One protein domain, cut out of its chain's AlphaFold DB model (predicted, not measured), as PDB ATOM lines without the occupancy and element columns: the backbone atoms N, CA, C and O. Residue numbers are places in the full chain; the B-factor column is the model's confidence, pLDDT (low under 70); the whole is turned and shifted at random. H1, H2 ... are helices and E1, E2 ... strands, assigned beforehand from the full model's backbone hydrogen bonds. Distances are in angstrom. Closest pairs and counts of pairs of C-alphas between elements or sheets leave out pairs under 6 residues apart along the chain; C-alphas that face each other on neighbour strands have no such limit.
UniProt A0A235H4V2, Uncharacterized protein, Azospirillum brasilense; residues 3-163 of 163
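Overview. This is residues 3 to 163 of the 163 residues of an uncharacterized protein of Azospirillum brasilense (UniProt A0A235H4V2). One long, twisted sheet of six strands has two helices, H5 and H6, following each other end to end over one face at E4 and E5, while the short H1 packs on the opposite face. H2 lies off the sheet, set between E4 and E5 in the chain. The printed part has 161 residues, with six named helices and six named strands in the order E1 E2 H1 E3 E4 H2 E5 E6 H3 H4 H5 H6. The sheet is antiparallel, in the order E1 E2 E6 E5 E4 E3, and the class is mixed, helices and strands. The whole is compact, with a radius of gyration of the C-alphas of 16.5 A and spans of 44 by 38 by 26 A.

Along the chain. Find C-alpha 3 at (99.686, 10.264, -18.551), where E1, residues 3 to 5, begins. E2, residues 8 to 17, is 28.4 A long; then come H1, residues 30 to 33, and E3, residues 39 to 46, 19.6 A. E4, residues 49 to 59, is 28.0 A long and H2 holds residues 74 to 80. Look for C-alpha 88 at (84.516, 14.599, -20.806), where E5, residues 88 to 97, starts its 27.3 A; E6, residues 102 to 109, is 22.9 A long. H3, residues 111 to 114, and H4, residues 131 to 134, precede H5, residues 138 to 152, 20.6 A long. H6, residues 154 to 161, ends at C-alpha 161, (103.880, 26.868, -0.848).

Arrangement. E1 and E2 form a hairpin, with N 3 and O 11 at 2.8 A. E2 and E6 have N 12 and O 108 at 2.9 A. The hairpin E5 and E6 has N 90 and O 109 at 2.8 A; E5 and E4 have N 91 and O 56 at 2.8 A. The hairpin E3 and E4 has N 41 and O 53 at 2.8 A; E3 bends by 71 degrees at residue 43. H5 is on the sheet at a height of 9.4 A, its closest C-alphas to E4 being Lys 148 and Ile 55, 7.3 A. H6 is on the same face, over E5. H1 is on the opposite face, with the C-alphas of Cys 32 and Cys 52 at 5.7 A. Every O i to N i+4 pair is within hydrogen-bond range in H2, H5 and H6; H1, H3 and H4 are too short for one.

Size, cuts and confidence. The farthest C-alphas, Asn 6 and Ala 23, are 47.0 A apart, and the printed part has no cut. The links E2 to H1, E4 to H2 and H3 to H4 are long. Mean pLDDT of the printed part is 86.3; residues 20 to 26, 62 to 72, 119 to 120 and 163 are under 70.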
ATOM      1  N   ASN A   3      99.496  11.662 -18.916       80.94
ATOM      2  CA  ASN A   3      99.686  10.264 -18.551       80.94
ATOM      3  C   ASN A   3      98.899   9.360 -19.510       80.94
ATOM      4  O   ASN A   3      97.679   9.497 -19.657       80.94
ATOM      5  N   ILE A   4      99.620   8.467 -20.186       79.75
ATOM      6  CA  ILE A   4      99.091   7.506 -21.153       79.75
ATOM      7  C   ILE A   4      99.498   6.116 -20.676       79.75
ATOM      8  O   ILE A   4     100.686   5.811 -20.593       79.75
ATOM      9  N   THR A   5      98.509   5.264 -20.418       78.81
ATOM     10  CA  THR A   5      98.718   3.902 -19.920       78.81
ATOM     11  C   THR A   5      97.988   2.932 -20.833       78.81
ATOM     12  O   THR A   5      96.798   3.104 -21.093       78.81
ATOM     13  N   ASN A   6      98.687   1.909 -21.334       79.31
ATOM     14  CA  ASN A   6      98.118   0.879 -22.217       79.31
ATOM     15  C   ASN A   6      97.381   1.453 -23.444       79.31
ATOM     16  O   ASN A   6      96.302   0.988 -23.805       79.31
ATOM     17  N   GLY A   7      97.927   2.515 -24.047       77.62
ATOM     18  CA  GLY A   7      97.318   3.188 -25.202       77.62
ATOM     19  C   GLY A   7      96.069   4.017 -24.880       77.62
ATOM     20  O   GLY A   7      95.444   4.546 -25.794       77.62
ATOM     21  N   LYS A   8      95.700   4.164 -23.601       79.50
ATOM     22  CA  LYS A   8      94.590   5.013 -23.155       79.50
ATOM     23  C   LYS A   8      95.105   6.263 -22.456       79.50
ATOM     24  O   LYS A   8      96.022   6.207 -21.638       79.50
ATOM     25  N   PHE A   9      94.472   7.394 -22.747       86.44
ATOM     26  CA  PHE A   9      94.719   8.638 -22.031       86.44
ATOM     27  C   PHE A   9      94.075   8.574 -20.645       86.44
ATOM     28  O   PHE A   9      92.850   8.543 -20.542       86.44
ATOM     29  N   LEU A  10      94.892   8.546 -19.590       91.19
ATOM     30  CA  LEU A  10      94.410   8.610 -18.210       91.19
ATOM     31  C   LEU A  10      94.051  10.046 -17.830       91.19
ATOM     32  O   LEU A  10      93.075  10.280 -17.122       91.19
ATOM     33  N   GLY A  11      94.848  11.014 -18.277       91.50
ATOM     34  CA  GLY A  11      94.666  12.399 -17.883       91.50
ATOM     35  C   GLY A  11      95.908  13.253 -18.048       91.50
ATOM     36  O   GLY A  11      96.935  12.809 -18.562       91.50
ATOM     37  N   HIS A  12      95.820  14.502 -17.607       90.19
ATOM     38  CA  HIS A  12      96.965  15.397 -17.578       90.19
ATOM     39  C   HIS A  12      96.856  16.440 -16.472       90.19
ATOM     40  O   HIS A  12      95.775  16.747 -15.982       90.19
ATOM     41  N   VAL A  13      98.004  17.005 -16.121       90.94
ATOM     42  CA  VAL A  13      98.106  18.204 -15.291       90.94
ATOM     43  C   VAL A  13      98.398  19.408 -16.176       90.94
ATOM     44  O   VAL A  13      99.329  19.350 -16.995       90.94
ATOM     45  N   SER A  14      97.640  20.481 -15.966       88.25
ATOM     46  CA  SER A  14      97.880  21.817 -16.508       88.25
ATOM     47  C   SER A  14      98.206  22.783 -15.369       88.25
ATOM     48  O   SER A  14      97.633  22.691 -14.285       88.25
ATOM     49  N   ILE A  15      99.153  23.690 -15.602       89.69
ATOM     50  CA  ILE A  15      99.537  24.722 -14.637       89.69
ATOM     51  C   ILE A  15      99.545  26.053 -15.374       89.69
ATOM     52  O   ILE A  15     100.334  26.254 -16.295       89.69
ATOM     53  N   GLY A  16      98.654  26.950 -14.970       87.75
ATOM     54  CA  GLY A  16      98.643  28.341 -15.394       87.75
ATOM     55  C   GLY A  16      99.309  29.204 -14.333       87.75
ATOM     56  O   GLY A  16      98.971  29.102 -13.158       87.75
ATOM     57  N   THR A  17     100.224  30.068 -14.750       87.31
ATOM     58  CA  THR A  17     100.871  31.072 -13.898       87.31
ATOM     59  C   THR A  17     100.944  32.398 -14.650       87.31
ATOM     60  O   THR A  17     100.622  32.461 -15.841       87.31
ATOM     61  N   ASN A  18     101.333  33.467 -13.968       79.00
ATOM     62  CA  ASN A  18     101.492  34.774 -14.585       79.00
ATOM     63  C   ASN A  18     102.616  34.808 -15.635       79.00
ATOM     64  O   ASN A  18     103.692  34.257 -15.418       79.00
ATOM     65  N   VAL A  19     102.359  35.500 -16.754       70.56
ATOM     66  CA  VAL A  19     103.359  35.798 -17.798       70.56
ATOM     67  C   VAL A  19     103.872  37.242 -17.670       70.56
ATOM     68  O   VAL A  19     105.067  37.436 -17.825       70.56
ATOM     69  N   ASP A  20     103.018  38.224 -17.314       57.97
ATOM     70  CA  ASP A  20     103.406  39.609 -16.961       57.97
ATOM     71  C   ASP A  20     102.264  40.419 -16.287       57.97
ATOM     72  O   ASP A  20     101.088  40.066 -16.405       57.97
ATOM     73  N   LEU A  21     102.614  41.504 -15.572       48.69
ATOM     74  CA  LEU A  21     101.713  42.376 -14.790       48.69
ATOM     75  C   LEU A  21     100.837  43.278 -15.685       48.69
ATOM     76  O   LEU A  21     101.258  44.346 -16.129       48.69
ATOM     77  N   GLY A  22      99.576  42.905 -15.893       54.31
ATOM     78  CA  GLY A  22      98.570  43.854 -16.378       54.31
ATOM     79  C   GLY A  22      98.306  44.957 -15.342       54.31
ATOM     80  O   GLY A  22      98.284  44.693 -14.139       54.31
ATOM     81  N   ALA A  23      98.036  46.191 -15.790       54.78
ATOM     82  CA  ALA A  23      97.819  47.358 -14.918       54.78
ATOM     83  C   ALA A  23      96.683  47.184 -13.876       54.78
ATOM     84  O   ALA A  23      96.648  47.890 -12.870       54.78
ATOM     85  N   GLY A  24      95.761  46.239 -14.100       58.22
ATOM     86  CA  GLY A  24      94.633  45.927 -13.214       58.22
ATOM     87  C   GLY A  24      94.871  44.808 -12.187       58.22
ATOM     88  O   GLY A  24      94.007  44.600 -11.337       58.22
ATOM     89  N   GLY A  25      96.016  44.113 -12.223       62.44
ATOM     90  CA  GLY A  25      96.244  42.870 -11.470       62.44
ATOM     91  C   GLY A  25      95.779  41.617 -12.230       62.44
ATOM     92  O   GLY A  25      95.550  41.665 -13.439       62.44
ATOM     93  N   TRP A  26      95.668  40.482 -11.535       69.88
ATOM     94  CA  TRP A  26      95.318  39.194 -12.150       69.88
ATOM     95  C   TRP A  26      93.828  39.063 -12.436       69.88
ATOM     96  O   TRP A  26      92.993  39.473 -11.629       69.88
ATOM     97  N   GLU A  27      93.485  38.412 -13.551       71.81
ATOM     98  CA  GLU A  27      92.094  38.063 -13.815       71.81
ATOM     99  C   GLU A  27      91.544  37.175 -12.700       71.81
ATOM    100  O   GLU A  27      92.107  36.141 -12.325       71.81
ATOM    101  N   PHE A  28      90.410  37.604 -12.166       78.06
ATOM    102  CA  PHE A  28      89.725  36.900 -11.109       78.06
ATOM    103  C   PHE A  28      89.092  35.627 -11.674       78.06
ATOM    104  O   PHE A  28      88.212  35.679 -12.537       78.06
ATOM    105  N   SER A  29      89.520  34.461 -11.186       86.81
ATOM    106  CA  SER A  29      88.946  33.197 -11.634       86.81
ATOM    107  C   SER A  29      87.500  33.095 -11.166       86.81
ATOM    108  O   SER A  29      87.229  33.011  -9.963       86.81
ATOM    109  N   ARG A  30      86.564  33.058 -12.122       90.00
ATOM    110  CA  ARG A  30      85.137  32.843 -11.840       90.00
ATOM    111  C   ARG A  30      84.879  31.483 -11.200       90.00
ATOM    112  O   ARG A  30      83.868  31.346 -10.517       90.00
ATOM    113  N   PHE A  31      85.783  30.511 -11.373       92.06
ATOM    114  CA  PHE A  31      85.663  29.176 -10.789       92.06
ATOM    115  C   PHE A  31      85.374  29.240  -9.285       92.06
ATOM    116  O   PHE A  31      84.374  28.678  -8.860       92.06
ATOM    117  N   CYS A  32      86.143  30.027  -8.522       93.00
ATOM    118  CA  CYS A  32      86.005  30.175  -7.066       93.00
ATOM    119  C   CYS A  32      84.637  30.704  -6.579       93.00
ATOM    120  O   CYS A  32      84.342  30.613  -5.389       93.00
ATOM    121  N   SER A  33      83.808  31.247  -7.482       93.88
ATOM    122  CA  SER A  33      82.451  31.744  -7.190       93.88
ATOM    123  C   SER A  33      81.326  30.825  -7.673       93.88
ATOM    124  O   SER A  33      80.152  31.098  -7.407       93.88
ATOM    125  N   ARG A  34      81.652  29.759  -8.415       94.69
ATOM    126  CA  ARG A  34      80.653  28.859  -9.001       94.69
ATOM    127  C   ARG A  34      79.895  28.118  -7.900       94.69
ATOM    128  O   ARG A  34      80.475  27.681  -6.912       94.69
ATOM    129  N   LYS A  35      78.588  27.937  -8.100       95.31
ATOM    130  CA  LYS A  35      77.700  27.181  -7.187       95.31
ATOM    131  C   LYS A  35      77.159  25.893  -7.811       95.31
ATOM    132  O   LYS A  35      76.663  25.018  -7.105       95.31
ATOM    133  N   ASP A  36      77.306  25.792  -9.120       94.94
ATOM    134  CA  ASP A  36      76.818  24.783 -10.058       94.94
ATOM    135  C   ASP A  36      77.899  23.750 -10.438       94.94
ATOM    136  O   ASP A  36      77.697  22.912 -11.306       94.94
ATOM    137  N   VAL A  37      79.048  23.777  -9.759       96.31
ATOM    138  CA  VAL A  37      80.077  22.727  -9.838       96.31
ATOM    139  C   VAL A  37      79.869  21.679  -8.746       96.31
ATOM    140  O   VAL A  37      79.210  21.949  -7.732       96.31
ATOM    141  N   TYR A  38      80.443  20.488  -8.945       96.94
ATOM    142  CA  TYR A  38      80.296  19.363  -8.021       96.94
ATOM    143  C   TYR A  38      80.697  19.748  -6.595       96.94
ATOM    144  O   TYR A  38      79.906  19.635  -5.658       96.94
ATOM    145  N   PHE A  39      81.911  20.271  -6.452       97.62
ATOM    146  CA  PHE A  39      82.466  20.665  -5.171       97.62
ATOM    147  C   PHE A  39      83.290  21.935  -5.322       97.62
ATOM    148  O   PHE A  39      84.010  22.099  -6.308       97.62
ATOM    149  N   ILE A  40      83.204  22.809  -4.323       97.62
ATOM    150  CA  ILE A  40      84.107  23.939  -4.185       97.62
ATOM    151  C   ILE A  40      84.316  24.279  -2.714       97.62
ATOM    152  O   ILE A  40      83.367  24.324  -1.931       97.62
ATOM    153  N   GLN A  41      85.566  24.530  -2.357       97.31
ATOM    154  CA  GLN A  41      85.963  25.147  -1.105       97.31
ATOM    155  C   GLN A  41      86.686  26.445  -1.432       97.31
ATOM    156  O   GLN A  41      87.622  26.459  -2.232       97.31
ATOM    157  N   THR A  42      86.274  27.518  -0.770       96.50
ATOM    158  CA  THR A  42      86.815  28.858  -0.973       96.50
ATOM    159  C   THR A  42      87.226  29.427   0.375       96.50
ATOM    160  O   THR A  42      86.376  29.653   1.231       96.50
ATOM    161  N   ASP A  43      88.523  29.671   0.551       94.62
ATOM    162  CA  ASP A  43      89.066  30.310   1.752       94.62
ATOM    163  C   ASP A  43      89.259  31.818   1.552       94.62
ATOM    164  O   ASP A  43      89.114  32.588   2.496       94.62
ATOM    165  N   ALA A  44      89.600  32.243   0.331       90.50
ATOM    166  CA  ALA A  44      89.750  33.650  -0.025       90.50
ATOM    167  C   ALA A  44      89.188  33.910  -1.422       90.50
ATOM    168  O   ALA A  44      89.390  33.123  -2.352       90.50
ATOM    169  N   HIS A  45      88.453  35.011  -1.555       87.25
ATOM    170  CA  HIS A  45      87.840  35.430  -2.811       87.25
ATOM    171  C   HIS A  45      87.420  36.902  -2.742       87.25
ATOM    172  O   HIS A  45      86.243  37.243  -2.857       87.25
ATOM    173  N   TYR A  46      88.384  37.780  -2.488       82.75
ATOM    174  CA  TYR A  46      88.150  39.212  -2.332       82.75
ATOM    175  C   TYR A  46      89.302  39.999  -2.942       82.75
ATOM    176  O   TYR A  46      90.457  39.594  -2.861       82.75
ATOM    177  N   GLN A  47      88.982  41.148  -3.540       81.38
ATOM    178  CA  GLN A  47      89.964  42.018  -4.191       81.38
ATOM    179  C   GLN A  47      90.873  41.229  -5.159       81.38
ATOM    180  O   GLN A  47      90.388  40.712  -6.164       81.38
ATOM    181  N   ARG A  48      92.173  41.141  -4.853       81.06
ATOM    182  CA  ARG A  48      93.209  40.455  -5.638       81.06
ATOM    183  C   ARG A  48      93.590  39.086  -5.070       81.06
ATOM    184  O   ARG A  48      94.371  38.367  -5.689       81.06
ATOM    185  N   GLU A  49      93.010  38.698  -3.936       88.69
ATOM    186  CA  GLU A  49      93.271  37.418  -3.293       88.69
ATOM    187  C   GLU A  49      92.240  36.363  -3.700       88.69
ATOM    188  O   GLU A  49      91.021  36.546  -3.594       88.69
ATOM    189  N   GLN A  50      92.741  35.213  -4.145       92.00
ATOM    190  CA  GLN A  50      91.940  34.012  -4.347       92.00
ATOM    191  C   GLN A  50      92.652  32.828  -3.708       92.00
ATOM    192  O   GLN A  50      93.845  32.644  -3.899       92.00
ATOM    193  N   ALA A  51      91.917  32.008  -2.974       95.38
ATOM    194  CA  ALA A  51      92.366  30.713  -2.494       95.38
ATOM    195  C   ALA A  51      91.143  29.807  -2.495       95.38
ATOM    196  O   ALA A  51      90.260  29.934  -1.644       95.38
ATOM    197  N   CYS A  52      91.047  28.956  -3.508       96.81
ATOM    198  CA  CYS A  52      89.955  28.010  -3.627       96.81
ATOM    199  C   CYS A  52      90.420  26.732  -4.314       96.81
ATOM    200  O   CYS A  52      91.411  26.717  -5.048       96.81
ATOM    201  N   TRP A  53      89.668  25.664  -4.115       98.12
ATOM    202  CA  TRP A  53      89.792  24.473  -4.931       98.12
ATOM    203  C   TRP A  53      88.441  23.803  -5.102       98.12
ATOM    204  O   TRP A  53      87.509  24.042  -4.338       98.12
ATOM    205  N   GLY A  54      88.314  22.980  -6.129       98.12
ATOM    206  CA  GLY A  54      87.050  22.337  -6.419       98.12
ATOM    207  C   GLY A  54      87.152  21.294  -7.510       98.12
ATOM    208  O   GLY A  54      88.202  21.103  -8.121       98.12
ATOM    209  N   ILE A  55      86.023  20.643  -7.754       98.25
ATOM    210  CA  ILE A  55      85.872  19.607  -8.768       98.25
ATOM    211  C   ILE A  55      84.712  19.982  -9.675       98.25
ATOM    212  O   ILE A  55      83.629  20.354  -9.217       98.25
ATOM    213  N   ASN A  56      84.950  19.859 -10.972       97.12
ATOM    214  CA  ASN A  56      83.967  20.044 -12.024       97.12
ATOM    215  C   ASN A  56      84.222  19.022 -13.136       97.12
ATOM    216  O   ASN A  56      85.318  18.482 -13.250       97.12
ATOM    217  N   HIS A  57      83.246  18.789 -14.001       95.06
ATOM    218  CA  HIS A  57      83.495  18.182 -15.302       95.06
ATOM    219  C   HIS A  57      83.682  19.275 -16.353       95.06
ATOM    220  O   HIS A  57      83.090  20.354 -16.282       95.06
ATOM    221  N   ILE A  58      84.500  18.992 -17.357       92.38
ATOM    222  CA  ILE A  58      84.612  19.830 -18.547       92.38
ATOM    223  C   ILE A  58      84.257  19.010 -19.776       92.38
ATOM    224  O   ILE A  58      84.597  17.829 -19.868       92.38
ATOM    225  N   ILE A  59      83.574  19.650 -20.722       89.81
ATOM    226  CA  ILE A  59      83.339  19.076 -22.042       89.81
ATOM    227  C   ILE A  59      84.497  19.497 -22.937       89.81
ATOM    228  O   ILE A  59      84.724  20.685 -23.167       89.81
ATOM    229  N   MET A  60      85.236  18.518 -23.437       84.06
ATOM    230  CA  MET A  60      86.300  18.730 -24.401       84.06
ATOM    231  C   MET A  60      85.662  18.915 -25.780       84.06
ATOM    232  O   MET A  60      85.284  17.949 -26.438       84.06
ATOM    233  N   GLU A  61      85.541  20.160 -26.241       71.12
ATOM    234  CA  GLU A  61      85.039  20.450 -27.595       71.12
ATOM    235  C   GLU A  61      85.932  19.802 -28.656       71.12
ATOM    236  O   GLU A  61      87.141  19.799 -28.491       71.12
ATOM    237  N   ALA A  62      85.407  19.260 -29.754       61.44
ATOM    238  CA  ALA A  62      86.246  18.579 -30.752       61.44
ATOM    239  C   ALA A  62      87.257  19.529 -31.438       61.44
ATOM    240  O   ALA A  62      88.354  19.110 -31.805       61.44
ATOM    241  N   THR A  63      86.915  20.814 -31.548       55.12
ATOM    242  CA  THR A  63      87.614  21.823 -32.353       55.12
ATOM    243  C   THR A  63      88.104  22.979 -31.484       55.12
ATOM    244  O   THR A  63      87.446  24.009 -31.367       55.12
ATOM    245  N   SER A  64      89.273  22.833 -30.863       59.56
ATOM    246  CA  SER A  64      89.968  23.999 -30.314       59.56
ATOM    247  C   SER A  64      90.872  24.573 -31.399       59.56
ATOM    248  O   SER A  64      91.795  23.897 -31.844       59.56
ATOM    249  N   ASN A  65      90.638  25.825 -31.797       60.16
ATOM    250  CA  ASN A  65      91.526  26.554 -32.714       60.16
ATOM    251  C   ASN A  65      92.796  27.071 -32.009       60.16
ATOM    252  O   ASN A  65      93.547  27.859 -32.580       60.16
ATOM    253  N   TYR A  66      93.028  26.670 -30.753       66.12
ATOM    254  CA  TYR A  66      94.164  27.120 -29.964       66.12
ATOM    255  C   TYR A  66      95.472  26.525 -30.495       66.12
ATOM    256  O   TYR A  66      95.707  25.314 -30.405       66.12
ATOM    257  N   GLN A  67      96.325  27.410 -31.002       67.88
ATOM    258  CA  GLN A  67      97.691  27.120 -31.417       67.88
ATOM    259  C   GLN A  67      98.639  27.685 -30.353       67.88
ATOM    260  O   GLN A  67      98.715  28.908 -30.213       67.88
ATOM    261  N   PRO A  68      99.318  26.841 -29.558       67.31
ATOM    262  CA  PRO A  68     100.244  27.341 -28.556       67.31
ATOM    263  C   PRO A  68     101.454  27.993 -29.233       67.31
ATOM    264  O   PRO A  68     101.968  27.494 -30.231       67.31
ATOM    265  N   THR A  69     101.952  29.082 -28.652       68.31
ATOM    266  CA  THR A  69     103.183  29.757 -29.098       68.31
ATOM    267  C   THR A  69     104.427  28.884 -28.908       68.31
ATOM    268  O   THR A  69     105.416  29.051 -29.618       68.31
ATOM    269  N   HIS A  70     104.375  27.938 -27.965       65.56
ATOM    270  CA  HIS A  70     105.437  26.978 -27.684       65.56
ATOM    271  C   HIS A  70     104.872  25.572 -27.457       65.56
ATOM    272  O   HIS A  70     103.891  25.391 -26.735       65.56
ATOM    273  N   GLY A  71     105.545  24.563 -28.012       69.44
ATOM    274  CA  GLY A  71     105.156  23.159 -27.870       69.44
ATOM    275  C   GLY A  71     103.999  22.750 -28.784       69.44
ATOM    276  O   GLY A  71     103.662  23.441 -29.740       69.44
ATOM    277  N   LYS A  72     103.411  21.584 -28.501       67.25
ATOM    278  CA  LYS A  72     102.230  21.068 -29.204       67.25
ATOM    279  C   LYS A  72     101.007  21.187 -28.311       67.25
ATOM    280  O   LYS A  72     101.089  20.964 -27.101       67.25
ATOM    281  N   ASN A  73      99.859  21.483 -28.913       77.25
ATOM    282  CA  ASN A  73      98.584  21.352 -28.219       77.25
ATOM    283  C   ASN A  73      98.425  19.885 -27.778       77.25
ATOM    284  O   ASN A  73      98.709  18.978 -28.560       77.25
ATOM    285  N   ILE A  74      97.953  19.638 -26.551       77.31
ATOM    286  CA  ILE A  74      97.744  18.279 -26.027       77.31
ATOM    287  C   ILE A  74      96.932  17.397 -26.989       77.31
ATOM    288  O   ILE A  74      97.217  16.214 -27.126       77.31
ATOM    289  N   ARG A  75      95.979  17.977 -27.725       78.06
ATOM    290  CA  ARG A  75      95.190  17.277 -28.748       78.06
ATOM    291  C   ARG A  75      96.033  16.796 -29.913       78.06
ATOM    292  O   ARG A  75      95.845  15.674 -30.359       78.06
ATOM    293  N   GLN A  76      96.947  17.635 -30.392       77.00
ATOM    294  CA  GLN A  76      97.857  17.261 -31.466       77.00
ATOM    295  C   GLN A  76      98.758  16.117 -31.002       77.00
ATOM    296  O   GLN A  76      98.868  15.113 -31.695       77.00
ATOM    297  N   THR A  77      99.311  16.221 -29.791       80.00
ATOM    298  CA  THR A  77     100.123  15.156 -29.191       80.00
ATOM    299  C   THR A  77      99.352  13.839 -29.079       80.00
ATOM    300  O   THR A  77      99.886  12.793 -29.426       80.00
ATOM    301  N   LEU A  78      98.094  13.864 -28.626       82.31
ATOM    302  CA  LEU A  78      97.271  12.654 -28.520       82.31
ATOM    303  C   LEU A  78      96.886  12.095 -29.898       82.31
ATOM    304  O   LEU A  78      96.981  10.888 -30.111       82.31
ATOM    305  N   SER A  79      96.531  12.961 -30.848       82.75
ATOM    306  CA  SER A  79      96.170  12.564 -32.213       82.75
ATOM    307  C   SER A  79      97.333  11.909 -32.956       82.75
ATOM    308  O   SER A  79      97.118  10.926 -33.658       82.75
ATOM    309  N   GLU A  80      98.557  12.419 -32.803       83.31
ATOM    310  CA  GLU A  80      99.768  11.821 -33.385       83.31
ATOM    311  C   GLU A  80     100.052  10.419 -32.823       83.31
ATOM    312  O   GLU A  80     100.652   9.589 -33.500       83.31
ATOM    313  N   LEU A  81      99.583  10.136 -31.604       84.06
ATOM    314  CA  LEU A  81      99.679   8.826 -30.957       84.06
ATOM    315  C   LEU A  81      98.476   7.916 -31.260       84.06
ATOM    316  O   LEU A  81      98.395   6.818 -30.714       84.06
ATOM    317  N   GLY A  82      97.530   8.356 -32.097       84.69
ATOM    318  CA  GLY A  82      96.297   7.616 -32.388       84.69
ATOM    319  C   GLY A  82      95.323   7.548 -31.206       84.69
ATOM    320  O   GLY A  82      94.452   6.681 -31.176       84.69
ATOM    321  N   ILE A  83      95.468   8.439 -30.220       84.56
ATOM    322  CA  ILE A  83      94.657   8.464 -29.003       84.56
ATOM    323  C   ILE A  83      93.567   9.523 -29.143       84.56
ATOM    324  O   ILE A  83      93.835  10.708 -29.349       84.56
ATOM    325  N   ILE A  84      92.318   9.092 -28.983       80.38
ATOM    326  CA  ILE A  84      91.161   9.983 -28.978       80.38
ATOM    327  C   ILE A  84      91.097  10.689 -27.624       80.38
ATOM    328  O   ILE A  84      91.176  10.052 -26.572       80.38
ATOM    329  N   ILE A  85      90.961  12.015 -27.647       80.81
ATOM    330  CA  ILE A  85      90.717  12.773 -26.423       80.81
ATOM    331  C   ILE A  85      89.282  12.488 -25.950       80.81
ATOM    332  O   ILE A  85      88.349  12.604 -26.749       80.81
ATOM    333  N   PRO A  86      89.079  12.111 -24.680       85.62
ATOM    334  CA  PRO A  86      87.741  11.861 -24.162       85.62
ATOM    335  C   PRO A  86      86.907  13.140 -24.226       85.62
ATOM    336  O   PRO A  86      87.401  14.248 -23.987       85.62
ATOM    337  N   LYS A  87      85.617  12.983 -24.530       86.81
ATOM    338  CA  LYS A  87      84.667  14.100 -24.613       86.81
ATOM    339  C   LYS A  87      84.462  14.789 -23.266       86.81
ATOM    340  O   LYS A  87      84.139  15.972 -23.238       86.81
ATOM    341  N   VAL A  88      84.652  14.069 -22.163       91.62
ATOM    342  CA  VAL A  88      84.516  14.599 -20.806       91.62
ATOM    343  C   VAL A  88      85.768  14.313 -20.008       91.62
ATOM    344  O   VAL A  88      86.305  13.212 -20.058       91.62
ATOM    345  N   MET A  89      86.199  15.310 -19.246       93.62
ATOM    346  CA  MET A  89      87.264  15.178 -18.261       93.62
ATOM    347  C   MET A  89      86.757  15.648 -16.903       93.62
ATOM    348  O   MET A  89      86.037  16.643 -16.817       93.62
ATOM    349  N   ILE A  90      87.172  14.968 -15.837       96.50
ATOM    350  CA  ILE A  90      86.987  15.444 -14.466       96.50
ATOM    351  C   ILE A  90      88.157  16.356 -14.130       96.50
ATOM    352  O   ILE A  90      89.302  15.917 -14.132       96.50
ATOM    353  N   ASN A  91      87.866  17.624 -13.870       97.25
ATOM    354  CA  ASN A  91      88.839  18.654 -13.545       97.25
ATOM    355  C   ASN A  91      88.821  18.931 -12.040       97.25
ATOM    356  O   ASN A  91      87.806  19.375 -11.501       97.25
ATOM    357  N   THR A  92      89.948  18.688 -11.375       98.31
ATOM    358  CA  THR A  92      90.222  19.239 -10.046       98.31
ATOM    359  C   THR A  92      91.048  20.503 -10.210       98.31
ATOM    360  O   THR A  92      92.207  20.434 -10.619       98.31
ATOM    361  N   THR A  93      90.462  21.646  -9.875       97.81
ATOM    362  CA  THR A  93      91.106  22.955  -9.996       97.81
ATOM    363  C   THR A  93      91.517  23.451  -8.621       97.81
ATOM    364  O   THR A  93      90.700  23.474  -7.706       97.81
ATOM    365  N   PHE A  94      92.751  23.924  -8.500       97.31
ATOM    366  CA  PHE A  94      93.245  24.709  -7.375       97.31
ATOM    367  C   PHE A  94      93.626  26.089  -7.894       97.31
ATOM    368  O   PHE A  94      94.338  26.203  -8.891       97.31
ATOM    369  N   ARG A  95      93.154  27.138  -7.232       95.31
ATOM    370  CA  ARG A  95      93.445  28.523  -7.588       95.31
ATOM    371  C   ARG A  95      94.004  29.237  -6.377       95.31
ATOM    372  O   ARG A  95      93.331  29.316  -5.350       95.31
ATOM    373  N   PHE A  96      95.178  29.822  -6.557       94.12
ATOM    374  CA  PHE A  96      95.757  30.765  -5.618       94.12
ATOM    375  C   PHE A  96      96.148  32.045  -6.351       94.12
ATOM    376  O   PHE A  96      96.661  31.990  -7.467       94.12
ATOM    377  N   ALA A  97      95.853  33.194  -5.762       91.75
ATOM    378  CA  ALA A  97      96.235  34.499  -6.276       91.75
ATOM    379  C   ALA A  97      96.471  35.460  -5.110       91.75
ATOM    380  O   ALA A  97      95.766  35.388  -4.103       91.75
ATOM    381  N   ASN A  98      97.453  36.339  -5.272       87.81
ATOM    382  CA  ASN A  98      97.729  37.483  -4.409       87.81
ATOM    383  C   ASN A  98      98.047  38.704  -5.289       87.81
ATOM    384  O   ASN A  98      97.907  38.656  -6.511       87.81
ATOM    385  N   ASP A  99      98.510  39.799  -4.690       84.00
ATOM    386  CA  ASP A  99      98.820  41.032  -5.423       84.00
ATOM    387  C   ASP A  99      99.897  40.881  -6.511       84.00
ATOM    388  O   ASP A  99      99.946  41.686  -7.442       84.00
ATOM    389  N   HIS A 100     100.746  39.856  -6.421       82.38
ATOM    390  CA  HIS A 100     101.963  39.720  -7.224       82.38
ATOM    391  C   HIS A 100     101.989  38.504  -8.136       82.38
ATOM    392  O   HIS A 100     102.800  38.454  -9.054       82.38
ATOM    393  N   SER A 101     101.145  37.511  -7.881       86.25
ATOM    394  CA  SER A 101     101.187  36.253  -8.614       86.25
ATOM    395  C   SER A 101      99.845  35.541  -8.594       86.25
ATOM    396  O   SER A 101      98.990  35.789  -7.739       86.25
ATOM    397  N   PHE A 102      99.680  34.614  -9.531       89.38
ATOM    398  CA  PHE A 102      98.656  33.589  -9.435       89.38
ATOM    399  C   PHE A 102      99.218  32.241  -9.854       89.38
ATOM    400  O   PHE A 102     100.104  32.154 -10.699       89.38
ATOM    401  N   ILE A 103      98.606  31.186  -9.339       91.88
ATOM    402  CA  ILE A 103      98.723  29.846  -9.887       91.88
ATOM    403  C   ILE A 103      97.329  29.225 -10.000       91.88
ATOM    404  O   ILE A 103      96.518  29.262  -9.072       91.88
ATOM    405  N   THR A 104      97.041  28.660 -11.166       93.81
ATOM    406  CA  THR A 104      95.935  27.726 -11.367       93.81
ATOM    407  C   THR A 104      96.543  26.367 -11.656       93.81
ATOM    408  O   THR A 104      97.226  26.200 -12.662       93.81
ATOM    409  N   TYR A 105      96.299  25.402 -10.784       94.81
ATOM    410  CA  TYR A 105      96.729  24.023 -10.963       94.81
ATOM    411  C   TYR A 105      95.503  23.175 -11.282       94.81
ATOM    412  O   TYR A 105      94.545  23.162 -10.513       94.81
ATOM    413  N   GLU A 106      95.516  22.477 -12.410       95.31
ATOM    414  CA  GLU A 106      94.394  21.664 -12.871       95.31
ATOM    415  C   GLU A 106      94.839  20.223 -13.068       95.31
ATOM    416  O   GLU A 106      95.791  19.948 -13.801       95.31
ATOM    417  N   ILE A 107      94.132  19.296 -12.428       95.62
ATOM    418  CA  ILE A 107      94.287  17.859 -12.636       95.62
ATOM    419  C   ILE A 107      93.072  17.381 -13.415       95.62
ATOM    420  O   ILE A 107      91.959  17.377 -12.893       95.62
ATOM    421  N   LEU A 108      93.296  16.955 -14.651       94.12
ATOM    422  CA  LEU A 108      92.262  16.440 -15.531       94.12
ATOM    423  C   LEU A 108      92.361  14.922 -15.614       94.12
ATOM    424  O   LEU A 108      93.379  14.400 -16.062       94.12
ATOM    425  N   LEU A 109      91.289  14.226 -15.245       95.12
ATOM    426  CA  LEU A 109      91.172  12.769 -15.290       95.12
ATOM    427  C   LEU A 109      90.132  12.326 -16.318       95.12
ATOM    428  O   LEU A 109      89.056  12.915 -16.416       95.12
ATOM    429  N   ASN A 110      90.451  11.271 -17.065       93.56
ATOM    430  CA  ASN A 110      89.547  10.632 -18.008       93.56
ATOM    431  C   ASN A 110      88.666   9.602 -17.276       93.56
ATOM    432  O   ASN A 110      89.186   8.559 -16.871       93.56
ATOM    433  N   PRO A 111      87.348   9.829 -17.132       93.50
ATOM    434  CA  PRO A 111      86.469   8.872 -16.470       93.50
ATOM    435  C   PRO A 111      86.285   7.558 -17.259       93.50
ATOM    436  O   PRO A 111      86.031   6.524 -16.644       93.50
ATOM    437  N   GLU A 112      86.498   7.527 -18.583       91.38
ATOM    438  CA  GLU A 112      86.431   6.278 -19.373       91.38
ATOM    439  C   GLU A 112      87.494   5.269 -18.961       91.38
ATOM    440  O   GLU A 112      87.279   4.057 -19.027       91.38
ATOM    441  N   TYR A 113      88.648   5.763 -18.505       90.56
ATOM    442  CA  TYR A 113      89.707   4.902 -17.994       90.56
ATOM    443  C   TYR A 113      89.236   4.092 -16.776       90.56
ATOM    444  O   TYR A 113      89.690   2.971 -16.565       90.56
ATOM    445  N   PHE A 114      88.279   4.633 -16.016       91.81
ATOM    446  CA  PHE A 114      87.682   4.010 -14.835       91.81
ATOM    447  C   PHE A 114      86.374   3.260 -15.142       91.81
ATOM    448  O   PHE A 114      85.689   2.829 -14.220       91.81
ATOM    449  N   GLY A 115      86.032   3.075 -16.424       91.81
ATOM    450  CA  GLY A 115      84.878   2.279 -16.855       91.81
ATOM    451  C   GLY A 115      83.571   3.055 -17.031       91.81
ATOM    452  O   GLY A 115      82.544   2.440 -17.308       91.81
ATOM    453  N   PHE A 116      83.579   4.385 -16.914       92.12
ATOM    454  CA  PHE A 116      82.380   5.189 -17.152       92.12
ATOM    455  C   PHE A 116      82.180   5.473 -18.645       92.12
ATOM    456  O   PHE A 116      83.074   5.995 -19.303       92.12
ATOM    457  N   SER A 117      80.986   5.186 -19.169       84.38
ATOM    458  CA  SER A 117      80.619   5.535 -20.549       84.38
ATOM    459  C   SER A 117      80.434   7.049 -20.728       84.38
ATOM    460  O   SER A 117      79.877   7.716 -19.847       84.38
ATOM    461  N   LEU A 118      80.857   7.560 -21.893       74.62
ATOM    462  CA  LEU A 118      80.608   8.932 -22.365       74.62
ATOM    463  C   LEU A 118      79.393   9.044 -23.302       74.62
ATOM    464  O   LEU A 118      79.150  10.105 -23.886       74.62
ATOM    465  N   GLU A 119      78.633   7.965 -23.490       67.62
ATOM    466  CA  GLU A 119      77.415   8.005 -24.298       67.62
ATOM    467  C   GLU A 119      76.390   8.978 -23.693       67.62
ATOM    468  O   GLU A 119      76.123   8.978 -22.491       67.62
ATOM    469  N   GLY A 120      75.815   9.839 -24.538       63.72
ATOM    470  CA  GLY A 120      74.821  10.841 -24.128       63.72
ATOM    471  C   GLY A 120      75.394  12.153 -23.574       63.72
ATOM    472  O   GLY A 120      74.644  13.112 -23.393       63.72
ATOM    473  N   GLU A 121      76.710  12.254 -23.374       73.88
ATOM    474  CA  GLU A 121      77.378  13.514 -23.023       73.88
ATOM    475  C   GLU A 121      77.235  14.492 -24.199       73.88
ATOM    476  O   GLU A 121      77.695  14.199 -25.303       73.88
ATOM    477  N   SER A 122      76.601  15.652 -24.016       73.25
ATOM    478  CA  SER A 122      76.384  16.625 -25.105       73.25
ATOM    479  C   SER A 122      76.905  18.009 -24.747       73.25
ATOM    480  O   SER A 122      77.807  18.514 -25.411       73.25
ATOM    481  N   THR A 123      76.375  18.588 -23.676       88.62
ATOM    482  CA  THR A 123      76.731  19.911 -23.162       88.62
ATOM    483  C   THR A 123      77.133  19.815 -21.699       88.62
ATOM    484  O   THR A 123      76.820  18.839 -21.019       88.62
ATOM    485  N   TRP A 124      77.803  20.851 -21.193       91.94
ATOM    486  CA  TRP A 124      78.195  20.894 -19.786       91.94
ATOM    487  C   TRP A 124      76.974  20.784 -18.854       91.94
ATOM    488  O   TRP A 124      76.995  19.976 -17.930       91.94
ATOM    489  N   ALA A 125      75.890  21.512 -19.144       92.06
ATOM    490  CA  ALA A 125      74.684  21.540 -18.308       92.06
ATOM    491  C   ALA A 125      73.890  20.220 -18.315       92.06
ATOM    492  O   ALA A 125      73.289  19.858 -17.310       92.06
ATOM    493  N   ASN A 126      73.904  19.486 -19.433       90.12
ATOM    494  CA  ASN A 126      73.157  18.230 -19.579       90.12
ATOM    495  C   ASN A 126      74.010  16.984 -19.305       90.12
ATOM    496  O   ASN A 126      73.534  15.862 -19.476       90.12
ATOM    497  N   SER A 127      75.274  17.162 -18.924       91.06
ATOM    498  CA  SER A 127      76.165  16.051 -18.617       91.06
ATOM    499  C   SER A 127      75.692  15.311 -17.363       91.06
ATOM    500  O   SER A 127      75.400  15.956 -16.353       91.06
ATOM    501  N   PRO A 128      75.702  13.969 -17.347       92.00
ATOM    502  CA  PRO A 128      75.488  13.193 -16.129       92.00
ATOM    503  C   PRO A 128      76.472  13.505 -14.990       92.00
ATOM    504  O   PRO A 128      76.196  13.158 -13.844       92.00
ATOM    505  N   TRP A 129      77.608  14.145 -15.283       93.50
ATOM    506  CA  TRP A 129      78.574  14.610 -14.283       93.50
ATOM    507  C   TRP A 129      78.229  15.975 -13.678       93.50
ATOM    508  O   TRP A 129      78.849  16.380 -12.695       93.50
ATOM    509  N   HIS A 130      77.238  16.676 -14.231       94.81
ATOM    510  CA  HIS A 130      76.771  17.946 -13.696       94.81
ATOM    511  C   HIS A 130      76.208  17.777 -12.284       94.81
ATOM    512  O   HIS A 130      75.511  16.802 -11.999       94.81
ATOM    513  N   LYS A 131      76.458  18.759 -11.410       95.19
ATOM    514  CA  LYS A 131      76.069  18.736  -9.991       95.19
ATOM    515  C   LYS A 131      74.607  18.330  -9.772       95.19
ATOM    516  O   LYS A 131      74.315  17.489  -8.928       95.19
ATOM    517  N   ASP A 132      73.702  18.897 -10.561       93.69
ATOM    518  CA  ASP A 132      72.260  18.665 -10.410       93.69
ATOM    519  C   ASP A 132      71.808  17.287 -10.922       93.69
ATOM    520  O   ASP A 132      70.741  16.795 -10.551       93.69
ATOM    521  N   LEU A 133      72.607  16.653 -11.782       93.12
ATOM    522  CA  LEU A 133      72.271  15.387 -12.437       93.12
ATOM    523  C   LEU A 133      73.000  14.197 -11.809       93.12
ATOM    524  O   LEU A 133      72.461  13.089 -11.813       93.12
ATOM    525  N   ILE A 134      74.171  14.419 -11.210       92.00
ATOM    526  CA  ILE A 134      75.030  13.344 -10.706       92.00
ATOM    527  C   ILE A 134      74.408  12.557  -9.551       92.00
ATOM    528  O   ILE A 134      74.690  11.372  -9.400       92.00
ATOM    529  N   MET A 135      73.484  13.161  -8.795       87.50
ATOM    530  CA  MET A 135      72.715  12.463  -7.754       87.50
ATOM    531  C   MET A 135      71.895  11.285  -8.309       87.50
ATOM    532  O   MET A 135      71.521  10.384  -7.565       87.50
ATOM    533  N   ARG A 136      71.617  11.268  -9.621       90.44
ATOM    534  CA  ARG A 136      70.930  10.161 -10.305       90.44
ATOM    535  C   ARG A 136      71.876   9.022 -10.690       90.44
ATOM    536  O   ARG A 136      71.419   8.007 -11.203       90.44
ATOM    537  N   THR A 137      73.188   9.175 -10.495       90.75
ATOM    538  CA  THR A 137      74.194   8.153 -10.808       90.75
ATOM    539  C   THR A 137      75.131   7.932  -9.611       90.75
ATOM    540  O   THR A 137      76.220   8.513  -9.566       90.75
ATOM    541  N   PRO A 138      74.756   7.054  -8.658       94.38
ATOM    542  CA  PRO A 138      75.520   6.828  -7.426       94.38
ATOM    543  C   PRO A 138      76.989   6.455  -7.657       94.38
ATOM    544  O   PRO A 138      77.862   6.876  -6.905       94.38
ATOM    545  N   GLU A 139      77.284   5.705  -8.721       95.38
ATOM    546  CA  GLU A 139      78.655   5.307  -9.059       95.38
ATOM    547  C   GLU A 139      79.534   6.501  -9.456       95.38
ATOM    548  O   GLU A 139      80.671   6.607  -9.000       95.38
ATOM    549  N   ARG A 140      78.993   7.445 -10.240       94.81
ATOM    550  CA  ARG A 140      79.695   8.682 -10.618       94.81
ATOM    551  C   ARG A 140      79.912   9.579  -9.405       94.81
ATOM    552  O   ARG A 140      80.996  10.130  -9.239       94.81
ATOM    553  N   GLN A 141      78.904   9.695  -8.540       96.06
ATOM    554  CA  GLN A 141      79.025  10.455  -7.297       96.06
ATOM    555  C   GLN A 141      80.118   9.868  -6.396       96.06
ATOM    556  O   GLN A 141      80.986  10.598  -5.925       96.06
ATOM    557  N   LYS A 142      80.126   8.542  -6.207       97.00
ATOM    558  CA  LYS A 142      81.170   7.853  -5.440       97.00
ATOM    559  C   LYS A 142      82.557   8.106  -6.028       97.00
ATOM    560  O   LYS A 142      83.490   8.362  -5.275       97.00
ATOM    561  N   PHE A 143      82.685   8.076  -7.353       97.25
ATOM    562  CA  PHE A 143      83.941   8.399  -8.022       97.25
ATOM    563  C   PHE A 143      84.394   9.840  -7.747       97.25
ATOM    564  O   PHE A 143      85.554  10.050  -7.405       97.25
ATOM    565  N   LEU A 144      83.503  10.836  -7.822       97.25
ATOM    566  CA  LEU A 144      83.884  12.221  -7.521       97.25
ATOM    567  C   LEU A 144      84.217  12.453  -6.041       97.25
ATOM    568  O   LEU A 144      85.116  13.246  -5.760       97.25
ATOM    569  N   GLU A 145      83.576  11.752  -5.102       97.88
ATOM    570  CA  GLU A 145      84.018  11.776  -3.699       97.88
ATOM    571  C   GLU A 145      85.412  11.161  -3.531       97.88
ATOM    572  O   GLU A 145      86.245  11.752  -2.852       97.88
ATOM    573  N   GLN A 146      85.728  10.053  -4.206       97.44
ATOM    574  CA  GLN A 146      87.082   9.482  -4.171       97.44
ATOM    575  C   GLN A 146      88.131  10.453  -4.730       97.44
ATOM    576  O   GLN A 146      89.190  10.635  -4.131       97.44
ATOM    577  N   VAL A 147      87.828  11.122  -5.849       97.00
ATOM    578  CA  VAL A 147      88.701  12.161  -6.425       97.00
ATOM    579  C   VAL A 147      88.898  13.309  -5.429       97.00
ATOM    580  O   VAL A 147      90.016  13.790  -5.244       97.00
ATOM    581  N   LYS A 148      87.829  13.733  -4.750       98.00
ATOM    582  CA  LYS A 148      87.879  14.771  -3.714       98.00
ATOM    583  C   LYS A 148      88.742  14.362  -2.533       98.00
ATOM    584  O   LYS A 148      89.603  15.141  -2.139       98.00
ATOM    585  N   GLU A 149      88.551  13.165  -1.992       97.50
ATOM    586  CA  GLU A 149      89.348  12.631  -0.885       97.50
ATOM    587  C   GLU A 149      90.832  12.552  -1.258       97.50
ATOM    588  O   GLU A 149      91.685  13.030  -0.509       97.50
ATOM    589  N   GLN A 150      91.141  12.036  -2.451       95.56
ATOM    590  CA  GLN A 150      92.510  11.921  -2.953       95.56
ATOM    591  C   GLN A 150      93.205  13.286  -3.076       95.56
ATOM    592  O   GLN A 150      94.400  13.410  -2.804       95.56
ATOM    593  N   HIS A 151      92.470  14.316  -3.495       95.56
ATOM    594  CA  HIS A 151      93.022  15.639  -3.772       95.56
ATOM    595  C   HIS A 151      92.892  16.631  -2.608       95.56
ATOM    596  O   HIS A 151      93.542  17.678  -2.628       95.56
ATOM    597  N   ALA A 152      92.134  16.307  -1.557       96.25
ATOM    598  CA  ALA A 152      91.912  17.198  -0.420       96.25
ATOM    599  C   ALA A 152      93.214  17.608   0.282       96.25
ATOM    600  O   ALA A 152      93.372  18.767   0.661       96.25
ATOM    601  N   ALA A 153      94.176  16.688   0.407       94.75
ATOM    602  CA  ALA A 153      95.468  16.965   1.036       94.75
ATOM    603  C   ALA A 153      96.370  17.892   0.196       94.75
ATOM    604  O   ALA A 153      97.226  18.582   0.748       94.75
ATOM    605  N   PHE A 154      96.161  17.962  -1.124       93.94
ATOM    606  CA  PHE A 154      96.972  18.798  -2.013       93.94
ATOM    607  C   PHE A 154      96.691  20.281  -1.791       93.94
ATOM    608  O   PHE A 154      97.608  21.093  -1.869       93.94
ATOM    609  N   TYR A 155      95.446  20.646  -1.477       95.19
ATOM    610  CA  TYR A 155      95.069  22.043  -1.288       95.19
ATOM    611  C   TYR A 155      95.877  22.758  -0.188       95.19
ATOM    612  O   TYR A 155      96.518  23.762  -0.506       95.19
ATOM    613  N   PRO A 156      95.928  22.281   1.074       94.69
ATOM    614  CA  PRO A 156      96.732  22.933   2.105       94.69
ATOM    615  C   PRO A 156      98.234  22.890   1.794       94.69
ATOM    616  O   PRO A 156      98.939  23.847   2.110       94.69
ATOM    617  N   MET A 157      98.731  21.835   1.135       93.94
ATOM    618  CA  MET A 157     100.130  21.766   0.699       93.94
ATOM    619  C   MET A 157     100.460  22.874  -0.308       93.94
ATOM    620  O   MET A 157     101.396  23.636  -0.085       93.94
ATOM    621  N   LEU A 158      99.670  23.002  -1.378       92.62
ATOM    622  CA  LEU A 158      99.860  24.031  -2.403       92.62
ATOM    623  C   LEU A 158      99.663  25.438  -1.831       92.62
ATOM    624  O   LEU A 158     100.471  26.324  -2.099       92.62
ATOM    625  N   LYS A 159      98.647  25.633  -0.981       92.50
ATOM    626  CA  LYS A 159      98.387  26.914  -0.314       92.50
ATOM    627  C   LYS A 159      99.581  27.375   0.517       92.50
ATOM    628  O   LYS A 159      99.912  28.553   0.495       92.50
ATOM    629  N   ASN A 160     100.217  26.462   1.251       91.94
ATOM    630  CA  ASN A 160     101.371  26.788   2.086       91.94
ATOM    631  C   ASN A 160     102.616  27.143   1.263       91.94
ATOM    632  O   ASN A 160     103.415  27.946   1.726       91.94
ATOM    633  N   GLN A 161     102.768  26.571   0.065       89.69
ATOM    634  CA  GLN A 161     103.880  26.868  -0.848       89.69
ATOM    635  C   GLN A 161     103.674  28.159  -1.654       89.69
ATOM    636  O   GLN A 161     104.645  28.739  -2.120       89.69
ATOM    637  N   PHE A 162     102.424  28.597  -1.838       86.69
ATOM    638  CA  PHE A 162     102.090  29.831  -2.560       86.69
ATOM    639  C   PHE A 162     102.205  31.105  -1.698       86.69
ATOM    640  O   PHE A 162     102.076  32.208  -2.226       86.69
ATOM    641  N   ARG A 163     102.389  30.963  -0.379       66.44
ATOM    642  CA  ARG A 163     102.523  32.101   0.542       66.44
ATOM    643  C   ARG A 163     103.759  32.943   0.264       66.44
ATOM    644  O   ARG A 163     104.831  32.344   0.036       66.44
TER     645      ARG A 163